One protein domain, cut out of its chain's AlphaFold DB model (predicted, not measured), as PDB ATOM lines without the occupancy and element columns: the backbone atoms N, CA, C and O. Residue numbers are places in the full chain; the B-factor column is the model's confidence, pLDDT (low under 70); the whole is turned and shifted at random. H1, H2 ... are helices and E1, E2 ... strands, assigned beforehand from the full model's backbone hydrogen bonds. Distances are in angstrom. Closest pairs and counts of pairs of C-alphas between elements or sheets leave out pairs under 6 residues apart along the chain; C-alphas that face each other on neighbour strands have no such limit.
ATOM      1  N   LYS A 311     192.427 223.296 153.388       83.19
ATOM      2  CA  LYS A 311     191.619 224.403 153.935       83.19
ATOM      3  C   LYS A 311     192.046 225.768 153.387       83.19
ATOM      4  O   LYS A 311     191.199 226.567 153.005       83.19
ATOM      5  N   SER A 312     193.347 226.028 153.278       82.88
ATOM      6  CA  SER A 312     193.875 227.276 152.715       82.88
ATOM      7  C   SER A 312     193.560 227.402 151.222       82.88
ATOM      8  O   SER A 312     193.210 228.487 150.772       82.88
ATOM      9  N   CYS A 313     193.590 226.297 150.466       85.81
ATOM     10  CA  CYS A 313     193.158 226.282 149.061       85.81
ATOM     11  C   CYS A 313     191.661 226.604 148.920       85.81
ATOM     12  O   CYS A 313     191.274 227.392 148.057       85.81
ATOM     13  N   GLN A 314     190.818 226.038 149.793       85.75
ATOM     14  CA  GLN A 314     189.389 226.365 149.843       85.75
ATOM     15  C   GLN A 314     189.168 227.853 150.154       85.75
ATOM     16  O   GLN A 314     188.370 228.489 149.472       85.75
ATOM     17  N   MET A 315     189.902 228.429 151.116       85.88
ATOM     18  CA  MET A 315     189.809 229.860 151.442       85.88
ATOM     19  C   MET A 315     190.275 230.766 150.292       85.88
ATOM     20  O   MET A 315     189.627 231.774 150.027       85.88
ATOM     21  N   ILE A 316     191.350 230.404 149.582       85.00
ATOM     22  CA  ILE A 316     191.843 231.144 148.404       85.00
ATOM     23  C   ILE A 316     190.816 231.123 147.269       85.00
ATOM     24  O   ILE A 316     190.510 232.173 146.706       85.00
ATOM     25  N   CYS A 317     190.236 229.959 146.967       85.62
ATOM     26  CA  CYS A 317     189.197 229.865 145.944       85.62
ATOM     27  C   CYS A 317     187.934 230.632 146.371       85.62
ATOM     28  O   CYS A 317     187.466 231.482 145.620       85.62
ATOM     29  N   LYS A 318     187.436 230.425 147.598       86.06
ATOM     30  CA  LYS A 318     186.244 231.124 148.104       86.06
ATOM     31  C   LYS A 318     186.420 232.647 148.159       86.06
ATOM     32  O   LYS A 318     185.453 233.369 147.962       86.06
ATOM     33  N   ALA A 319     187.633 233.154 148.382       82.81
ATOM     34  CA  ALA A 319     187.896 234.590 148.309       82.81
ATOM     35  C   ALA A 319     187.779 235.148 146.878       82.81
ATOM     36  O   ALA A 319     187.185 236.204 146.703       82.81
ATOM     37  N   VAL A 320     188.305 234.455 145.857       82.38
ATOM     38  CA  VAL A 320     188.292 234.953 144.461       82.38
ATOM     39  C   VAL A 320     186.952 234.729 143.746       82.38
ATOM     40  O   VAL A 320     186.595 235.514 142.868       82.38
ATOM     41  N   PHE A 321     186.224 233.668 144.101       82.38
ATOM     42  CA  PHE A 321     184.967 233.271 143.453       82.38
ATOM     43  C   PHE A 321     183.711 233.553 144.306       82.38
ATOM     44  O   PHE A 321     182.604 233.241 143.875       82.38
ATOM     45  N   GLY A 322     183.860 234.090 145.525       77.75
ATOM     46  CA  GLY A 322     182.787 234.311 146.513       77.75
ATOM     47  C   GLY A 322     182.287 233.029 147.197       77.75
ATOM     48  O   GLY A 322     182.165 232.960 148.425       77.75
ATOM     49  N   GLU A 323     182.056 231.982 146.408       83.19
ATOM     50  CA  GLU A 323     181.690 230.632 146.839       83.19
ATOM     51  C   GLU A 323     182.807 229.618 146.508       83.19
ATOM     52  O   GLU A 323     183.780 229.940 145.826       83.19
ATOM     53  N   LEU A 324     182.721 228.392 147.035       82.44
ATOM     54  CA  LEU A 324     183.619 227.301 146.648       82.44
ATOM     55  C   LEU A 324     183.090 226.667 145.344       82.44
ATOM     56  O   LEU A 324     182.032 226.045 145.399       82.44
ATOM     57  N   PRO A 325     183.774 226.787 144.188       83.44
ATOM     58  CA  PRO A 325     183.191 226.347 142.919       83.44
ATOM     59  C   PRO A 325     183.096 224.822 142.819       83.44
ATOM     60  O   PRO A 325     183.932 224.100 143.376       83.44
ATOM     61  N   ASN A 326     182.122 224.321 142.053       86.75
ATOM     62  CA  ASN A 326     182.001 222.886 141.812       86.75
ATOM     63  C   ASN A 326     183.154 222.374 140.945       86.75
ATOM     64  O   ASN A 326     183.854 223.129 140.264       86.75
ATOM     65  N   ARG A 327     183.347 221.052 140.946       84.62
ATOM     66  CA  ARG A 327     184.465 220.403 140.253       84.62
ATOM     67  C   ARG A 327     184.491 220.776 138.769       84.62
ATOM     68  O   ARG A 327     185.547 221.085 138.227       84.62
ATOM     69  N   GLU A 328     183.331 220.807 138.133       85.62
ATOM     70  CA  GLU A 328     183.162 221.083 136.710       85.62
ATOM     71  C   GLU A 328     183.445 222.559 136.377       85.62
ATOM     72  O   GLU A 328     184.020 222.846 135.323       85.62
ATOM     73  N   ASP A 329     183.154 223.484 137.298       85.56
ATOM     74  CA  ASP A 329     183.506 224.905 137.184       85.56
ATOM     75  C   ASP A 329     185.020 225.109 137.346       85.56
ATOM     76  O   ASP A 329     185.645 225.787 136.528       85.56
ATOM     77  N   ILE A 330     185.654 224.441 138.321       86.56
ATOM     78  CA  ILE A 330     187.119 224.448 138.482       86.56
ATOM     79  C   ILE A 330     187.801 223.934 137.204       86.56
ATOM     80  O   ILE A 330     188.751 224.544 136.710       86.56
ATOM     81  N   ILE A 331     187.289 222.849 136.613       85.44
ATOM     82  CA  ILE A 331     187.777 222.306 135.336       85.44
ATOM     83  C   ILE A 331     187.571 223.313 134.190       85.44
ATOM     84  O   ILE A 331     188.482 223.510 133.378       85.44
ATOM     85  N   ARG A 332     186.414 223.993 134.128       85.31
ATOM     86  CA  ARG A 332     186.132 225.054 133.143       85.31
ATOM     87  C   ARG A 332     187.143 226.195 133.258       85.31
ATOM     88  O   ARG A 332     187.676 226.625 132.236       85.31
ATOM     89  N   ILE A 333     187.450 226.647 134.472       85.00
ATOM     90  CA  ILE A 333     188.398 227.737 134.756       85.00
ATOM     91  C   ILE A 333     189.835 227.323 134.419       85.00
ATOM     92  O   ILE A 333     190.527 228.052 133.708       85.00
ATOM     93  N   LEU A 334     190.274 226.136 134.856       86.06
ATOM     94  CA  LEU A 334     191.614 225.611 134.564       86.06
ATOM     95  C   LEU A 334     191.892 225.522 133.057       86.06
ATOM     96  O   LEU A 334     193.006 225.814 132.629       86.06
ATOM     97  N   LYS A 335     190.874 225.217 132.245       85.62
ATOM     98  CA  LYS A 335     190.969 225.262 130.778       85.62
ATOM     99  C   LYS A 335     190.880 226.692 130.230       85.62
ATOM    100  O   LYS A 335     191.778 227.135 129.529       85.62
ATOM    101  N   LYS A 336     189.815 227.434 130.556       83.06
ATOM    102  CA  LYS A 336     189.448 228.720 129.919       83.06
ATOM    103  C   LYS A 336     190.293 229.923 130.368       83.06
ATOM    104  O   LYS A 336     190.335 230.923 129.657       83.06
ATOM    105  N   LYS A 337     190.913 229.870 131.551       81.25
ATOM    106  CA  LYS A 337     191.733 230.959 132.122       81.25
ATOM    107  C   LYS A 337     193.207 230.584 132.290       81.25
ATOM    108  O   LYS A 337     194.055 231.464 132.218       81.25
ATOM    109  N   PHE A 338     193.513 229.303 132.508       83.38
ATOM    110  CA  PHE A 338     194.861 228.848 132.878       83.38
ATOM    111  C   PHE A 338     195.533 227.894 131.872       83.38
ATOM    112  O   PHE A 338     196.648 227.438 132.163       83.38
ATOM    113  N   ASP A 339     194.865 227.627 130.740       81.31
ATOM    114  CA  ASP A 339     195.260 226.765 129.608       81.31
ATOM    115  C   ASP A 339     195.849 225.400 130.013       81.31
ATOM    116  O   ASP A 339     196.880 224.937 129.524       81.31
ATOM    117  N   VAL A 340     195.213 224.749 130.991       83.19
ATOM    118  CA  VAL A 340     195.635 223.429 131.468       83.19
ATOM    119  C   VAL A 340     195.025 222.334 130.584       83.19
ATOM    120  O   VAL A 340     193.819 222.309 130.323       83.19
ATOM    121  N   LYS A 341     195.860 221.394 130.126       80.75
ATOM    122  CA  LYS A 341     195.458 220.319 129.202       80.75
ATOM    123  C   LYS A 341     194.515 219.329 129.888       80.75
ATOM    124  O   LYS A 341     194.810 218.856 130.979       80.75
ATOM    125  N   GLN A 342     193.431 218.932 129.211       76.69
ATOM    126  CA  GLN A 342     192.395 218.022 129.743       76.69
ATOM    127  C   GLN A 342     192.972 216.759 130.416       76.69
ATOM    128  O   GLN A 342     192.514 216.377 131.492       76.69
ATOM    129  N   SER A 343     194.000 216.146 129.819       74.44
ATOM    130  CA  SER A 343     194.672 214.937 130.323       74.44
ATOM    131  C   SER A 343     195.393 215.118 131.665       74.44
ATOM    132  O   SER A 343     195.588 214.143 132.383       74.44
ATOM    133  N   GLN A 344     195.758 216.350 132.030       76.25
ATOM    134  CA  GLN A 344     196.344 216.692 133.331       76.25
ATOM    135  C   GLN A 344     195.277 216.970 134.402       76.25
ATOM    136  O   GLN A 344     195.618 217.133 135.568       76.25
ATOM    137  N   ILE A 345     193.996 217.045 134.018       80.25
ATOM    138  CA  ILE A 345     192.885 217.463 134.884       80.25
ATOM    139  C   ILE A 345     191.958 216.286 135.216       80.25
ATOM    140  O   ILE A 345     191.524 216.147 136.357       80.25
ATOM    141  N   THR A 346     191.647 215.419 134.244       72.06
ATOM    142  CA  THR A 346     190.643 214.345 134.403       72.06
ATOM    143  C   THR A 346     190.954 213.361 135.526       72.06
ATOM    144  O   THR A 346     190.026 212.886 136.177       72.06
ATOM    145  N   ALA A 347     192.236 213.082 135.769       78.88
ATOM    146  CA  ALA A 347     192.702 212.161 136.804       78.88
ATOM    147  C   ALA A 347     192.832 212.794 138.207       78.88
ATOM    148  O   ALA A 347     193.183 212.092 139.154       78.88
ATOM    149  N   LEU A 348     192.587 214.103 138.360       84.00
ATOM    150  CA  LEU A 348     192.778 214.800 139.633       84.00
ATOM    151  C   LEU A 348     191.543 214.731 140.542       84.00
ATOM    152  O   LEU A 348     190.395 214.909 140.121       84.00
ATOM    153  N   THR A 349     191.815 214.531 141.831       84.94
ATOM    154  CA  THR A 349     190.836 214.667 142.919       84.94
ATOM    155  C   THR A 349     190.499 216.139 143.181       84.94
ATOM    156  O   THR A 349     191.282 217.033 142.857       84.94
ATOM    157  N   MET A 350     189.359 216.406 143.828       84.25
ATOM    158  CA  MET A 350     188.919 217.768 144.167       84.25
ATOM    159  C   MET A 350     189.991 218.573 144.924       84.25
ATOM    160  O   MET A 350     190.227 219.740 144.621       84.25
ATOM    161  N   SER A 351     190.695 217.943 145.868       83.25
ATOM    162  CA  SER A 351     191.766 218.584 146.638       83.25
ATOM    163  C   SER A 351     192.958 218.996 145.773       83.25
ATOM    164  O   SER A 351     193.494 220.084 145.962       83.25
ATOM    165  N   GLN A 352     193.333 218.178 144.785       85.50
ATOM    166  CA  GLN A 352     194.391 218.513 143.826       85.50
ATOM    167  C   GLN A 352     193.937 219.603 142.843       85.50
ATOM    168  O   GLN A 352     194.710 220.509 142.540       85.50
ATOM    169  N   LEU A 353     192.679 219.567 142.387       87.81
ATOM    170  CA  LEU A 353     192.097 220.607 141.528       87.81
ATOM    171  C   LEU A 353     192.076 221.978 142.228       87.81
ATOM    172  O   LEU A 353     192.464 222.981 141.625       87.81
ATOM    173  N   LEU A 354     191.697 222.022 143.509       87.31
ATOM    174  CA  LEU A 354     191.735 223.236 144.331       87.31
ATOM    175  C   LEU A 354     193.168 223.721 144.600       87.31
ATOM    176  O   LEU A 354     193.417 224.926 144.526       87.31
ATOM    177  N   GLU A 355     194.122 222.818 144.854       86.88
ATOM    178  CA  GLU A 355     195.532 223.182 145.051       86.88
ATOM    179  C   GLU A 355     196.153 223.781 143.774       86.88
ATOM    180  O   GLU A 355     196.785 224.838 143.824       86.88
ATOM    181  N   VAL A 356     195.933 223.154 142.611       87.62
ATOM    182  CA  VAL A 356     196.398 223.660 141.306       87.62
ATOM    183  C   VAL A 356     195.756 225.012 140.982       87.62
ATOM    184  O   VAL A 356     196.450 225.927 140.534       87.62
ATOM    185  N   THR A 357     194.461 225.176 141.268       87.56
ATOM    186  CA  THR A 357     193.739 226.440 141.046       87.56
ATOM    187  C   THR A 357     194.265 227.549 141.952       87.56
ATOM    188  O   THR A 357     194.577 228.631 141.466       87.56
ATOM    189  N   SER A 358     194.473 227.276 143.243       86.25
ATOM    190  CA  SER A 358     195.022 228.247 144.199       86.25
ATOM    191  C   SER A 358     196.451 228.672 143.846       86.25
ATOM    192  O   SER A 358     196.764 229.863 143.874       86.25
ATOM    193  N   LYS A 359     197.302 227.731 143.412       85.94
ATOM    194  CA  LYS A 359     198.641 228.034 142.872       85.94
ATOM    195  C   LYS A 359     198.565 228.934 141.633       85.94
ATOM    196  O   LYS A 359     199.287 229.923 141.555       85.94
ATOM    197  N   LYS A 360     197.681 228.633 140.673       85.88
ATOM    198  CA  LYS A 360     197.494 229.444 139.455       85.88
ATOM    199  C   LYS A 360     196.945 230.848 139.760       85.88
ATOM    200  O   LYS A 360     197.446 231.813 139.188       85.88
ATOM    201  N   LEU A 361     195.994 230.972 140.691       86.12
ATOM    202  CA  LEU A 361     195.425 232.246 141.152       86.12
ATOM    203  C   LEU A 361     196.482 233.174 141.770       86.12
ATOM    204  O   LEU A 361     196.549 234.349 141.406       86.12
ATOM    205  N   ILE A 362     197.335 232.642 142.652       83.75
ATOM    206  CA  ILE A 362     198.445 233.399 143.253       83.75
ATOM    207  C   ILE A 362     199.482 233.765 142.184       83.75
ATOM    208  O   ILE A 362     199.818 234.939 142.024       83.75
ATOM    209  N   ASN A 363     199.955 232.790 141.399       84.12
ATOM    210  CA  ASN A 363     201.034 233.008 140.430       84.12
ATOM    211  C   ASN A 363     200.655 234.007 139.320       84.12
ATOM    212  O   ASN A 363     201.508 234.767 138.869       84.12
ATOM    213  N   GLN A 364     199.386 234.046 138.895       81.62
ATOM    214  CA  GLN A 364     198.887 235.022 137.914       81.62
ATOM    215  C   GLN A 364     198.320 236.310 138.547       81.62
ATOM    216  O   GLN A 364     197.715 237.126 137.849       81.62
ATOM    217  N   LYS A 365     198.552 236.528 139.851       80.31
ATOM    218  CA  LYS A 365     198.172 237.741 140.596       80.31
ATOM    219  C   LYS A 365     196.667 238.060 140.539       80.31
ATOM    220  O   LYS A 365     196.281 239.226 140.488       80.31
ATOM    221  N   TYR A 366     195.813 237.033 140.571       79.94
ATOM    222  CA  TYR A 366     194.377 237.203 140.840       79.94
ATOM    223  C   TYR A 366     194.128 237.506 142.321       79.94
ATOM    224  O   TYR A 366     193.275 238.325 142.655       79.94
ATOM    225  N   CYS A 367     194.933 236.915 143.205       80.69
ATOM    226  CA  CYS A 367     194.957 237.216 144.633       80.69
ATOM    227  C   CYS A 367     196.389 237.203 145.185       80.69
ATOM    228  O   CYS A 367     197.263 236.516 144.654       80.69
ATOM    229  N   SER A 368     196.618 237.907 146.291       79.88
ATOM    230  CA  SER A 368     197.840 237.821 147.094       79.88
ATOM    231  C   SER A 368     197.496 237.607 148.564       79.88
ATOM    232  O   SER A 368     196.629 238.290 149.108       79.88
ATOM    233  N   VAL A 369     198.217 236.710 149.228       79.94
ATOM    234  CA  VAL A 369     198.158 236.565 150.687       79.94
ATOM    235  C   VAL A 369     198.989 237.683 151.328       79.94
ATOM    236  O   VAL A 369     200.082 237.976 150.844       79.94
ATOM    237  N   LYS A 370     198.486 238.314 152.397       76.06
ATOM    238  CA  LYS A 370     199.210 239.362 153.138       76.06
ATOM    239  C   LYS A 370     200.531 238.827 153.695       76.06
ATOM    240  O   LYS A 370     200.583 237.717 154.232       76.06
ATOM    241  N   GLU A 371     201.584 239.629 153.590       61.81
ATOM    242  CA  GLU A 371     202.922 239.275 154.065       61.81
ATOM    243  C   GLU A 371     202.917 238.949 155.572       61.81
ATOM    244  O   GLU A 371     202.162 239.531 156.348       61.81
ATOM    245  N   GLY A 372     203.698 237.942 155.976       58.78
ATOM    246  CA  GLY A 372     203.689 237.392 157.339       58.78
ATOM    247  C   GLY A 372     202.585 236.364 157.649       58.78
ATOM    248  O   GLY A 372     202.688 235.658 158.652       58.78
ATOM    249  N   THR A 373     201.561 236.197 156.800       67.00
ATOM    250  CA  THR A 373     200.487 235.208 157.042       67.00
ATOM    251  C   THR A 373     200.998 233.768 156.918       67.00
ATOM    252  O   THR A 373     201.595 233.387 155.909       67.00
ATOM    253  N   ASN A 374     200.703 232.916 157.907       67.88
ATOM    254  CA  ASN A 374     201.039 231.495 157.828       67.88
ATOM    255  C   ASN A 374     200.052 230.730 156.925       67.88
ATOM    256  O   ASN A 374     198.859 230.647 157.212       67.88
ATOM    257  N   MET A 375     200.587 230.091 155.881       69.12
ATOM    258  CA  MET A 375     199.855 229.287 154.896       69.12
ATOM    259  C   MET A 375     199.060 228.108 155.493       69.12
ATOM    260  O   MET A 375     198.194 227.566 154.810       69.12
ATOM    261  N   SER A 376     199.308 227.695 156.742       64.50
ATOM    262  CA  SER A 376     198.491 226.677 157.426       64.50
ATOM    263  C   SER A 376     197.180 227.203 158.013       64.50
ATOM    264  O   SER A 376     196.250 226.421 158.172       64.50
ATOM    265  N   ASN A 377     197.104 228.501 158.327       65.62
ATOM    266  CA  ASN A 377     195.997 229.142 159.044       65.62
ATOM    267  C   ASN A 377     195.546 230.431 158.328       65.62
ATOM    268  O   ASN A 377     195.347 231.469 158.960       65.62
ATOM    269  N   ILE A 378     195.402 230.377 157.000       79.31
ATOM    270  CA  ILE A 378     194.845 231.490 156.220       79.31
ATOM    271  C   ILE A 378     193.388 231.746 156.624       79.31
ATOM    272  O   ILE A 378     192.571 230.828 156.690       79.31
ATOM    273  N   ARG A 379     193.071 233.022 156.849       72.88
ATOM    274  CA  ARG A 379     191.715 233.547 157.059       72.88
ATOM    275  C   ARG A 379     191.318 234.454 155.891       72.88
ATOM    276  O   ARG A 379     192.187 234.932 155.163       72.88
ATOM    277  N   MET A 380     190.026 234.699 155.687       71.31
ATOM    278  CA  MET A 380     189.533 235.413 154.497       71.31
ATOM    279  C   MET A 380     190.048 236.864 154.417       71.31
ATOM    280  O   MET A 380     190.422 237.329 153.348       71.31
ATOM    281  N   ASP A 381     190.185 237.528 155.565       71.69
ATOM    282  CA  ASP A 381     190.774 238.864 155.747       71.69
ATOM    283  C   ASP A 381     192.286 238.935 155.459       71.69
ATOM    284  O   ASP A 381     192.831 240.024 155.259       71.69
ATOM    285  N   SER A 382     192.981 237.792 155.423       73.00
ATOM    286  CA  SER A 382     194.403 237.704 155.058       73.00
ATOM    287  C   SER A 382     194.650 237.614 153.545       73.00
ATOM    288  O   SER A 382     195.801 237.657 153.109       73.00
ATOM    289  N   ILE A 383     193.588 237.523 152.739       80.69
ATOM    290  CA  ILE A 383     193.648 237.412 151.279       80.69
ATOM    291  C   ILE A 383     193.208 238.740 150.660       80.69
ATOM    292  O   ILE A 383     192.150 239.267 150.983       80.69
ATOM    293  N   ILE A 384     194.020 239.278 149.753       78.44
ATOM    294  CA  ILE A 384     193.675 240.438 148.927       78.44
ATOM    295  C   ILE A 384     193.369 239.916 147.526       78.44
ATOM    296  O   ILE A 384     194.233 239.305 146.894       78.44
ATOM    297  N   VAL A 385     192.148 240.137 147.043       80.56
ATOM    298  CA  VAL A 385     191.748 239.828 145.665       80.56
ATOM    299  C   VAL A 385     192.014 241.061 144.805       80.56
ATOM    300  O   VAL A 385     191.555 242.152 145.121       80.56
ATOM    301  N   HIS A 386     192.782 240.885 143.731       75.75
ATOM    302  CA  HIS A 386     193.118 241.941 142.765       75.75
ATOM    303  C   HIS A 386     192.252 241.868 141.509       75.75
ATOM    304  O   HIS A 386     192.106 242.859 140.797       75.75
TER     305      HIS A 386
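What this domain is: This is residues 311 to 386 of the 391 residues of an uncharacterized protein of Paramuricea clavata (UniProt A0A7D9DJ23). A small two-stranded hairpin, E1 and E2, is at one end of an elongated body and H2 at the other, with H3 and H1 between them. The printed part has 76 residues, in chain order H1 H2 H3 E1 E2, mostly helix, with an antiparallel sheet E1 - E2. It is compact, radius of gyration of the C-alphas 12.1 A, spanning 36 by 20 by 19 A.

Where its parts are: E1 is residues 367 to 369 and E2 383 to 385, ending at C-alpha 385 (191.748, 239.828, 145.665). H3, residues 350 to 363, is 19.8 A long; H1, 311 to 321, 15.3 A, begins at (191.619, 224.403, 153.935); H2, 327 to 336, 14.2 A.

How they stand to each other: In the hairpin, N 368 and O 384 are 2.8 A apart, within hydrogen-bond range. The closest C-alphas of H1 and E2, Val 320 and Val 385, are 6.1 A apart. H3, with residues 354 to 358 alone, touches H1 at a steep tilt of 62 degrees; the closest C-alphas, Cys 313 and Ser 358, are 5.6 A apart. H3 touches H2, closest C-alphas Arg 327 and Met 350 at 6.5 A, at a shallow tilt of 34.9 degrees, only just short of steep. H1 and H2 are apart. In H1, H2 and H3 every O i to N i+4 pair is within hydrogen-bond range.

The domain as a whole: The C-alphas farthest apart, Ser 343 and Gly 372, are 36.3 A apart. The printed part has no cut. Links H2 to H3 and E1 to E2 are long. Residues 371 to 377 have pLDDT under 70.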